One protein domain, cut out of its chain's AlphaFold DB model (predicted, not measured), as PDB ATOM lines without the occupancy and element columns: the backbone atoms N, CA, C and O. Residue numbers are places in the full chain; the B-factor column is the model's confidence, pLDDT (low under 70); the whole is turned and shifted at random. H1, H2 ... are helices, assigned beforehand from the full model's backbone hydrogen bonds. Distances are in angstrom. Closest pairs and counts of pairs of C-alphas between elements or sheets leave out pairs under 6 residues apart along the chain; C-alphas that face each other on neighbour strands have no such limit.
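This is residues 2 to 76 of the 268 residues of an uncharacterized protein of Streptomyces sp. KY70 (UniProt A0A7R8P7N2). Helix H1 crosses the long helix H2 with its residues 7 to 12, and this steep crossing is the best-formed contact of a small four-helix body. H3 follows H2 after a tight link and comes closest to H1 and H4 near its own last residues, Ala 54 and Ile 53, while H4 runs the same way as H2 at a shallow tilt of 18 degrees, with one pair of C-alphas within 8 A between them. The printed part has 75 residues with four named helices, in the order H1, H2, H3, H4, and no named strand; its class is all helix, and its helix packing is mostly crossed, with no touching pair at a shallow tilt. It is compact, with a radius of gyration of the C-alphas of 11.5 A, and rounded, spanning 31 by 27 by 21 A.

The printed part begins at Arg 2. H1 is residues 7 to 18, 16.7 A from first to last C-alpha, with C-alpha 7 at (157.905, 137.333, 160.461). H2, the longest helix, is residues 26 to 41, 22.7 A long, with C-alpha 26 at (170.581, 128.497, 165.795). H3 is residues 46 to 54, 11.9 A long. H4 is residues 65 to 72, 10.4 A long, and its C-alpha 72 is at (153.985, 120.196, 165.994).

H1 touches H2 with residues 7 to 12 alone, at a steep tilt of 63 degrees, opposite ways; their closest C-alphas, those of Val 9 and Gly 33, are 4.2 A apart. H1 and H3 only just touch, with 3 pairs of C-alphas within 8 A, and H1 does so with residues 11 to 15 alone. Their closest C-alphas are those of Ile 15 and Ala 54, 7.1 A apart, and they run the same way at a steep tilt of 51 degrees. H2 and H3 are close but not clearly touching, the closest C-alphas being those of Leu 40 and Val 46 at 7.1 A. H3 touches H4 at a steep tilt of 57 degrees, opposite ways, with the C-alphas of Ile 53 and Arg 72 closest at 5.4 A. H2 and H4 are close but not clearly touching, at a shallow tilt of 18 degrees, the same way; the C-alphas of Thr 28 and Gly 66 are closest at 6.6 A. H1 and H4 are apart. In H1, H3 and H4 every O i to N i+4 pair is within hydrogen-bond range; in H2, 11 of 12 are.

The C-alphas of Arg 2 and Pro 58 are the two farthest apart, at 33.5 A. The printed part has no cut. The link from H2 to H3 is tight, those from H1 to H2 and from H3 to H4 are short, and there is no long link. The mean pLDDT of the printed part is 84.8, but residue 58 and residues 60 to 76 are under 70, and H4 has a mean of 59.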
ATOM      1  N   ARG A   2     174.325 134.475 163.034       87.88
ATOM      2  CA  ARG A   2     173.198 135.410 163.140       87.88
ATOM      3  C   ARG A   2     172.019 134.834 162.349       87.88
ATOM      4  O   ARG A   2     172.241 134.270 161.279       87.88
ATOM      5  N   VAL A   3     170.816 134.891 162.914       93.31
ATOM      6  CA  VAL A   3     169.572 134.490 162.240       93.31
ATOM      7  C   VAL A   3     168.935 135.765 161.703       93.31
ATOM      8  O   VAL A   3     168.776 136.721 162.459       93.31
ATOM      9  N   ASP A   4     168.633 135.790 160.407       95.06
ATOM     10  CA  ASP A   4     167.986 136.933 159.766       95.06
ATOM     11  C   ASP A   4     166.564 137.099 160.328       95.06
ATOM     12  O   ASP A   4     165.827 136.116 160.460       95.06
ATOM     13  N   ALA A   5     166.185 138.332 160.673       96.00
ATOM     14  CA  ALA A   5     164.840 138.628 161.153       96.00
ATOM     15  C   ALA A   5     163.822 138.375 160.032       96.00
ATOM     16  O   ALA A   5     164.008 138.799 158.891       96.00
ATOM     17  N   SER A   6     162.751 137.658 160.355       97.31
ATOM     18  CA  SER A   6     161.625 137.430 159.452       97.31
ATOM     19  C   SER A   6     160.356 137.221 160.279       97.31
ATOM     20  O   SER A   6     160.468 136.752 161.415       97.31
ATOM     21  N   PRO A   7     159.159 137.470 159.718       97.69
ATOM     22  CA  PRO A   7     157.905 137.333 160.461       97.69
ATOM     23  C   PRO A   7     157.734 135.959 161.126       97.69
ATOM     24  O   PRO A   7     157.240 135.856 162.246       97.69
ATOM     25  N   GLY A   8     158.189 134.890 160.465       96.94
ATOM     26  CA  GLY A   8     158.167 133.543 161.026       96.94
ATOM     27  C   GLY A   8     159.187 133.306 162.144       96.94
ATOM     28  O   GLY A   8     158.899 132.541 163.060       96.94
ATOM     29  N   VAL A   9     160.362 133.945 162.100       97.69
ATOM     30  CA  VAL A   9     161.346 133.892 163.201       97.69
ATOM     31  C   VAL A   9     160.815 134.652 164.414       97.69
ATOM     32  O   VAL A   9     160.863 134.113 165.517       97.69
ATOM     33  N   ASP A  10     160.253 135.843 164.208       97.62
ATOM     34  CA  ASP A  10     159.692 136.670 165.282       97.62
ATOM     35  C   ASP A  10     158.533 135.947 165.983       97.62
ATOM     36  O   ASP A  10     158.477 135.899 167.212       97.62
ATOM     37  N   LEU A  11     157.666 135.284 165.208       97.06
ATOM     38  CA  LEU A  11     156.596 134.440 165.738       97.06
ATOM     39  C   LEU A  11     157.136 133.287 166.597       97.06
ATOM     40  O   LEU A  11     156.645 133.055 167.699       97.06
ATOM     41  N   LEU A  12     158.147 132.557 166.118       96.75
ATOM     42  CA  LEU A  12     158.719 131.430 166.865       96.75
ATOM     43  C   LEU A  12     159.455 131.879 168.133       96.75
ATOM     44  O   LEU A  12     159.411 131.172 169.137       96.75
ATOM     45  N   LEU A  13     160.104 133.043 168.107       96.94
ATOM     46  CA  LEU A  13     160.717 133.634 169.295       96.94
ATOM     47  C   LEU A  13     159.658 134.072 170.310       96.94
ATOM     48  O   LEU A  13     159.836 133.821 171.498       96.94
ATOM     49  N   ALA A  14     158.545 134.655 169.860       97.00
ATOM     50  CA  ALA A  14     157.427 135.006 170.733       97.00
ATOM     51  C   ALA A  14     156.799 133.762 171.388       97.00
ATOM     52  O   ALA A  14     156.541 133.767 172.591       97.00
ATOM     53  N   ILE A  15     156.631 132.669 170.632       96.19
ATOM     54  CA  ILE A  15     156.170 131.381 171.176       96.19
ATOM     55  C   ILE A  15     157.183 130.832 172.185       96.19
ATOM     56  O   ILE A  15     156.788 130.430 173.272       96.19
ATOM     57  N   GLY A  16     158.481 130.855 171.868       95.75
ATOM     58  CA  GLY A  16     159.533 130.410 172.786       95.75
ATOM     59  C   GLY A  16     159.651 131.267 174.052       95.75
ATOM     60  O   GLY A  16     160.042 130.756 175.095       95.75
ATOM     61  N   ALA A  17     159.291 132.552 173.987       96.38
ATOM     62  CA  ALA A  17     159.215 133.425 175.157       96.38
ATOM     63  C   ALA A  17     158.007 133.091 176.049       96.38
ATOM     64  O   ALA A  17     158.114 133.167 177.270       96.38
ATOM     65  N   ALA A  18     156.877 132.698 175.451       95.88
ATOM     66  CA  ALA A  18     155.687 132.259 176.181       95.88
ATOM     67  C   ALA A  18     155.801 130.817 176.716       95.88
ATOM     68  O   ALA A  18     155.239 130.506 177.762       95.88
ATOM     69  N   GLN A  19     156.516 129.946 175.999       95.44
ATOM     70  CA  GLN A  19     156.723 128.526 176.298       95.44
ATOM     71  C   GLN A  19     158.214 128.181 176.123       95.44
ATOM     72  O   GLN A  19     158.630 127.776 175.030       95.44
ATOM     73  N   PRO A  20     159.046 128.354 177.170       95.12
ATOM     74  CA  PRO A  20     160.497 128.149 177.101       95.12
ATOM     75  C   PRO A  20     160.917 126.753 176.624       95.12
ATOM     76  O   PRO A  20     161.969 126.588 176.006       95.12
ATOM     77  N   GLU A  21     160.083 125.741 176.851       91.31
ATOM     78  CA  GLU A  21     160.257 124.374 176.362       91.31
ATOM     79  C   GLU A  21     160.161 124.246 174.835       91.31
ATOM     80  O   GLU A  21     160.601 123.243 174.279       91.31
ATOM     81  N   LEU A  22     159.610 125.246 174.143       93.62
ATOM     82  CA  LEU A  22     159.567 125.334 172.682       93.62
ATOM     83  C   LEU A  22     160.620 126.290 172.118       93.62
ATOM     84  O   LEU A  22     160.623 126.541 170.911       93.62
ATOM     85  N   LEU A  23     161.516 126.828 172.949       95.69
ATOM     86  CA  LEU A  23     162.520 127.776 172.490       95.69
ATOM     87  C   LEU A  23     163.486 127.112 171.499       95.69
ATOM     88  O   LEU A  23     164.217 126.168 171.809       95.69
ATOM     89  N   LEU A  24     163.506 127.649 170.283       94.81
ATOM     90  CA  LEU A  24     164.379 127.210 169.204       94.81
ATOM     91  C   LEU A  24     165.571 128.145 169.077       94.81
ATOM     92  O   LEU A  24     165.434 129.363 169.176       94.81
ATOM     93  N   THR A  25     166.742 127.590 168.773       95.19
ATOM     94  CA  THR A  25     167.960 128.378 168.567       95.19
ATOM     95  C   THR A  25     168.727 127.935 167.322       95.19
ATOM     96  O   THR A  25     168.501 126.864 166.746       95.19
ATOM     97  N   GLY A  26     169.637 128.800 166.867       95.44
ATOM     98  CA  GLY A  26     170.581 128.497 165.795       95.44
ATOM     99  C   GLY A  26     169.920 128.145 164.461       95.44
ATOM    100  O   GLY A  26     169.010 128.825 163.988       95.44
ATOM    101  N   ARG A  27     170.420 127.082 163.820       94.31
ATOM    102  CA  ARG A  27     169.997 126.677 162.473       94.31
ATOM    103  C   ARG A  27     168.537 126.231 162.424       94.31
ATOM    104  O   ARG A  27     167.846 126.558 161.471       94.31
ATOM    105  N   THR A  28     168.053 125.545 163.458       93.69
ATOM    106  CA  THR A  28     166.664 125.071 163.507       93.69
ATOM    107  C   THR A  28     165.681 126.232 163.573       93.69
ATOM    108  O   THR A  28     164.692 126.204 162.849       93.69
ATOM    109  N   LEU A  29     165.976 127.277 164.360       96.25
ATOM    110  CA  LEU A  29     165.165 128.498 164.380       96.25
ATOM    111  C   LEU A  29     165.111 129.157 162.997       96.25
ATOM    112  O   LEU A  29     164.039 129.562 162.567       96.25
ATOM    113  N   ARG A  30     166.242 129.225 162.282       96.38
ATOM    114  CA  ARG A  30     166.293 129.780 160.920       96.38
ATOM    115  C   ARG A  30     165.457 128.957 159.939       96.38
ATOM    116  O   ARG A  30     164.576 129.502 159.282       96.38
ATOM    117  N   ASP A  31     165.718 127.653 159.858       95.00
ATOM    118  CA  ASP A  31     165.057 126.746 158.912       95.00
ATOM    119  C   ASP A  31     163.549 126.688 159.175       95.00
ATOM    120  O   ASP A  31     162.730 126.712 158.253       95.00
ATOM    121  N   GLN A  32     163.162 126.654 160.451       96.00
ATOM    122  CA  GLN A  32     161.759 126.683 160.813       96.00
ATOM    123  C   GLN A  32     161.175 128.067 160.539       96.00
ATOM    124  O   GLN A  32     160.171 128.148 159.831       96.00
ATOM    125  N   GLY A  33     161.813 129.146 160.980       97.00
ATOM    126  CA  GLY A  33     161.388 130.520 160.713       97.00
ATOM    127  C   GLY A  33     161.028 130.757 159.248       97.00
ATOM    128  O   GLY A  33     159.935 131.242 158.974       97.00
ATOM    129  N   LEU A  34     161.843 130.266 158.307       96.56
ATOM    130  CA  LEU A  34     161.557 130.352 156.871       96.56
ATOM    131  C   LEU A  34     160.241 129.677 156.456       96.56
ATOM    132  O   LEU A  34     159.470 130.284 155.716       96.56
ATOM    133  N   MET A  35     159.922 128.466 156.934       95.62
ATOM    134  CA  MET A  35     158.614 127.887 156.573       95.62
ATOM    135  C   MET A  35     157.447 128.571 157.295       95.62
ATOM    136  O   MET A  35     156.354 128.601 156.745       95.62
ATOM    137  N   ALA A  36     157.644 129.110 158.507       96.31
ATOM    138  CA  ALA A  36     156.587 129.887 159.165       96.31
ATOM    139  C   ALA A  36     156.296 131.168 158.376       96.31
ATOM    140  O   ALA A  36     155.134 131.482 158.149       96.31
ATOM    141  N   THR A  37     157.339 131.842 157.884       97.31
ATOM    142  CA  THR A  37     157.204 132.977 156.966       97.31
ATOM    143  C   THR A  37     156.429 132.576 155.711       97.31
ATOM    144  O   THR A  37     155.457 133.243 155.380       97.31
ATOM    145  N   GLY A  38     156.748 131.436 155.088       96.44
ATOM    146  CA  GLY A  38     155.989 130.939 153.933       96.44
ATOM    147  C   GLY A  38     154.509 130.650 154.230       96.44
ATOM    148  O   GLY A  38     153.652 130.903 153.388       96.44
ATOM    149  N   LEU A  39     154.175 130.163 155.432       96.00
ATOM    150  CA  LEU A  39     152.777 129.973 155.849       96.00
ATOM    151  C   LEU A  39     152.057 131.314 156.033       96.00
ATOM    152  O   LEU A  39     150.924 131.464 155.578       96.00
ATOM    153  N   LEU A  40     152.717 132.299 156.642       96.75
ATOM    154  CA  LEU A  40     152.170 133.650 156.796       96.75
ATOM    155  C   LEU A  40     151.942 134.326 155.436       96.75
ATOM    156  O   LEU A  40     150.881 134.898 155.207       96.75
ATOM    157  N   GLU A  41     152.892 134.200 154.508       95.44
ATOM    158  CA  GLU A  41     152.766 134.704 153.133       95.44
ATOM    159  C   GLU A  41     151.648 134.000 152.352       95.44
ATOM    160  O   GLU A  41     150.973 134.626 151.534       95.44
ATOM    161  N   ALA A  42     151.390 132.724 152.647       94.75
ATOM    162  CA  ALA A  42     150.250 131.980 152.117       94.75
ATOM    163  C   ALA A  42     148.902 132.359 152.769       94.75
ATOM    164  O   ALA A  42     147.880 131.751 152.453       94.75
ATOM    165  N   GLY A  43     148.880 133.350 153.669       96.25
ATOM    166  CA  GLY A  43     147.667 133.860 154.308       96.25
ATOM    167  C   GLY A  43     147.216 133.075 155.539       96.25
ATOM    168  O   GLY A  43     146.068 133.218 155.958       96.25
ATOM    169  N   TRP A  44     148.080 132.246 156.135       95.62
ATOM    170  CA  TRP A  44     147.740 131.591 157.398       95.62
ATOM    171  C   TRP A  44     147.663 132.625 158.527       95.62
ATOM    172  O   TRP A  44     148.608 133.393 158.722       95.62
ATOM    173  N   PRO A  45     146.569 132.650 159.304       94.75
ATOM    174  CA  PRO A  45     146.413 133.626 160.366       94.75
ATOM    175  C   PRO A  45     147.367 133.297 161.521       94.75
ATOM    176  O   PRO A  45     147.470 132.148 161.959       94.75
ATOM    177  N   VAL A  46     148.041 134.328 162.038       95.94
ATOM    178  CA  VAL A  46     148.997 134.213 163.153       95.94
ATOM    179  C   VAL A  46     148.404 133.482 164.370       95.94
ATOM    180  O   VAL A  46     149.084 132.589 164.873       95.94
ATOM    181  N   PRO A  47     147.158 133.755 164.820       94.38
ATOM    182  CA  PRO A  47     146.576 133.046 165.964       94.38
ATOM    183  C   PRO A  47     146.455 131.530 165.758       94.38
ATOM    184  O   PRO A  47     146.747 130.763 166.668       94.38
ATOM    185  N   LEU A  48     146.108 131.081 164.547       92.81
ATOM    186  CA  LEU A  48     145.999 129.651 164.238       92.81
ATOM    187  C   LEU A  48     147.382 128.987 164.201       92.81
ATOM    188  O   LEU A  48     147.567 127.892 164.722       92.81
ATOM    189  N   LEU A  49     148.372 129.656 163.602       94.88
ATOM    190  CA  LEU A  49     149.763 129.194 163.619       94.88
ATOM    191  C   LEU A  49     150.290 129.072 165.051       94.88
ATOM    192  O   LEU A  49     150.949 128.084 165.373       94.88
ATOM    193  N   TRP A  50     149.969 130.048 165.900       94.56
ATOM    194  CA  TRP A  50     150.304 130.024 167.316       94.56
ATOM    195  C   TRP A  50     149.684 128.814 168.011       94.56
ATOM    196  O   TRP A  50     150.418 128.017 168.586       94.56
ATOM    197  N   GLU A  51     148.364 128.632 167.917       92.56
ATOM    198  CA  GLU A  51     147.658 127.509 168.547       92.56
ATOM    199  C   GLU A  51     148.214 126.156 168.109       92.56
ATOM    200  O   GLU A  51     148.459 125.289 168.945       92.56
ATOM    201  N   VAL A  52     148.455 125.975 166.809       93.44
ATOM    202  CA  VAL A  52     148.960 124.702 166.289       93.44
ATOM    203  C   VAL A  52     150.362 124.403 166.821       93.44
ATOM    204  O   VAL A  52     150.632 123.271 167.220       93.44
ATOM    205  N   ILE A  53     151.249 125.398 166.864       92.25
ATOM    206  CA  ILE A  53     152.624 125.208 167.348       92.25
ATOM    207  C   ILE A  53     152.649 125.015 168.874       92.25
ATOM    208  O   ILE A  53     153.395 124.166 169.368       92.25
ATOM    209  N   ALA A  54     151.833 125.776 169.606       89.38
ATOM    210  CA  ALA A  54     151.767 125.775 171.066       89.38
ATOM    211  C   ALA A  54     151.044 124.547 171.648       89.38
ATOM    212  O   ALA A  54     151.205 124.238 172.829       89.38
ATOM    213  N   ARG A  55     150.247 123.819 170.850       88.50
ATOM    214  CA  ARG A  55     149.499 122.657 171.345       88.50
ATOM    215  C   ARG A  55     150.460 121.539 171.784       88.50
ATOM    216  O   ARG A  55     151.312 121.121 170.990       88.50
ATOM    217  N   PRO A  56     150.354 121.030 173.028       77.06
ATOM    218  CA  PRO A  56     151.146 119.893 173.478       77.06
ATOM    219  C   PRO A  56     150.829 118.661 172.628       77.06
ATOM    220  O   PRO A  56     149.668 118.368 172.336       77.06
ATOM    221  N   LEU A  57     151.875 117.955 172.197       76.69
ATOM    222  CA  LEU A  57     151.716 116.714 171.450       76.69
ATOM    223  C   LEU A  57     151.207 115.623 172.415       76.69
ATOM    224  O   LEU A  57     151.776 115.508 173.500       76.69
ATOM    225  N   PRO A  58     150.177 114.830 172.054       69.75
ATOM    226  CA  PRO A  58     149.585 113.830 172.951       69.75
ATOM    227  C   PRO A  58     150.562 112.730 173.385       69.75
ATOM    228  O   PRO A  58     150.401 112.186 174.471       69.75
ATOM    229  N   ASP A  59     151.605 112.462 172.590       73.19
ATOM    230  CA  ASP A  59     152.722 111.602 172.982       73.19
ATOM    231  C   ASP A  59     154.024 112.412 173.104       73.19
ATOM    232  O   ASP A  59     154.440 113.067 172.136       73.19
ATOM    233  N   PRO A  60     154.721 112.361 174.256       57.94
ATOM    234  CA  PRO A  60     155.995 113.039 174.429       57.94
ATOM    235  C   PRO A  60     157.048 112.412 173.506       57.94
ATOM    236  O   PRO A  60     157.553 111.312 173.734       57.94
ATOM    237  N   LEU A  61     157.403 113.135 172.442       52.75
ATOM    238  CA  LEU A  61     158.459 112.737 171.513       52.75
ATOM    239  C   LEU A  61     159.805 112.685 172.247       52.75
ATOM    240  O   LEU A  61     160.454 113.703 172.472       52.75
ATOM    241  N   ARG A  62     160.264 111.474 172.574       47.34
ATOM    242  CA  ARG A  62     161.540 111.225 173.272       47.34
ATOM    243  C   ARG A  62     162.800 111.475 172.422       47.34
ATOM    244  O   ARG A  62     163.886 111.044 172.800       47.34
ATOM    245  N   LYS A  63     162.691 112.130 171.259       51.03
ATOM    246  CA  LYS A  63     163.832 112.456 170.384       51.03
ATOM    247  C   LYS A  63     163.833 113.940 170.017       51.03
ATOM    248  O   LYS A  63     162.788 114.486 169.688       51.03
ATOM    249  N   THR A  64     165.032 114.524 170.117       52.19
ATOM    250  CA  THR A  64     165.491 115.894 169.798       52.19
ATOM    251  C   THR A  64     164.417 116.944 169.464       52.19
ATOM    252  O   THR A  64     163.680 116.821 168.496       52.19
ATOM    253  N   MET A  65     164.423 118.065 170.197       53.19
ATOM    254  CA  MET A  65     163.543 119.249 170.052       53.19
ATOM    255  C   MET A  65     163.207 119.682 168.604       53.19
ATOM    256  O   MET A  65     162.086 120.097 168.319       53.19
ATOM    257  N   GLY A  66     164.130 119.536 167.646       55.97
ATOM    258  CA  GLY A  66     163.855 119.811 166.227       55.97
ATOM    259  C   GLY A  66     162.796 118.889 165.596       55.97
ATOM    260  O   GLY A  66     162.007 119.335 164.759       55.97
ATOM    261  N   ALA A  67     162.731 117.624 166.022       60.47
ATOM    262  CA  ALA A  67     161.680 116.679 165.647       60.47
ATOM    263  C   ALA A  67     160.341 117.033 166.304       60.47
ATOM    264  O   ALA A  67     159.298 116.861 165.679       60.47
ATOM    265  N   VAL A  68     160.376 117.595 167.516       56.47
ATOM    266  CA  VAL A  68     159.187 118.065 168.237       56.47
ATOM    267  C   VAL A  68     158.498 119.181 167.463       56.47
ATOM    268  O   VAL A  68     157.324 119.050 167.136       56.47
ATOM    269  N   VAL A  69     159.220 120.232 167.066       61.97
ATOM    270  CA  VAL A  69     158.603 121.318 166.284       61.97
ATOM    271  C   VAL A  69     158.272 120.890 164.849       61.97
ATOM    272  O   VAL A  69     157.248 121.303 164.308       61.97
ATOM    273  N   SER A  70     159.049 119.983 164.243       59.28
ATOM    274  CA  SER A  70     158.680 119.395 162.940       59.28
ATOM    275  C   SER A  70     157.434 118.498 163.013       59.28
ATOM    276  O   SER A  70     156.756 118.318 162.003       59.28
ATOM    277  N   GLY A  71     157.135 117.927 164.184       59.78
ATOM    278  CA  GLY A  71     155.905 117.185 164.459       59.78
ATOM    279  C   GLY A  71     154.722 118.076 164.855       59.78
ATOM    280  O   GLY A  71     153.594 117.730 164.524       59.78
ATOM    281  N   ARG A  72     154.985 119.211 165.524       62.62
ATOM    282  CA  ARG A  72     153.985 120.196 165.994       62.62
ATOM    283  C   ARG A  72     153.534 121.183 164.938       62.62
ATOM    284  O   ARG A  72     152.433 121.709 165.036       62.62
ATOM    285  N   ARG A  73     154.366 121.469 163.935       56.56
ATOM    286  CA  ARG A  73     153.885 122.226 162.780       56.56
ATOM    287  C   ARG A  73     152.651 121.544 162.235       56.56
ATOM    288  O   ARG A  73     152.619 120.312 162.264       56.56
ATOM    289  N   PRO A  74     151.686 122.306 161.695       46.09
ATOM    290  CA  PRO A  74     150.662 121.704 160.878       46.09
ATOM    291  C   PRO A  74     151.392 121.015 159.729       46.09
ATOM    292  O   PRO A  74     151.699 121.604 158.695       46.09
ATOM    293  N   ARG A  75     151.686 119.721 159.914       48.12
ATOM    294  CA  ARG A  75     151.682 118.790 158.813       48.12
ATOM    295  C   ARG A  75     150.331 119.039 158.211       48.12
ATOM    296  O   ARG A  75     149.340 119.015 158.947       48.12
ATOM    297  N   PRO A  76     150.258 119.305 156.919       42.75
ATOM    298  CA  PRO A  76     149.053 119.931 156.430       42.75
ATOM    299  C   PRO A  76     147.835 118.952 156.438       42.75
ATOM    300  O   PRO A  76     146.762 119.254 155.929       42.75
TER     301      PRO A  76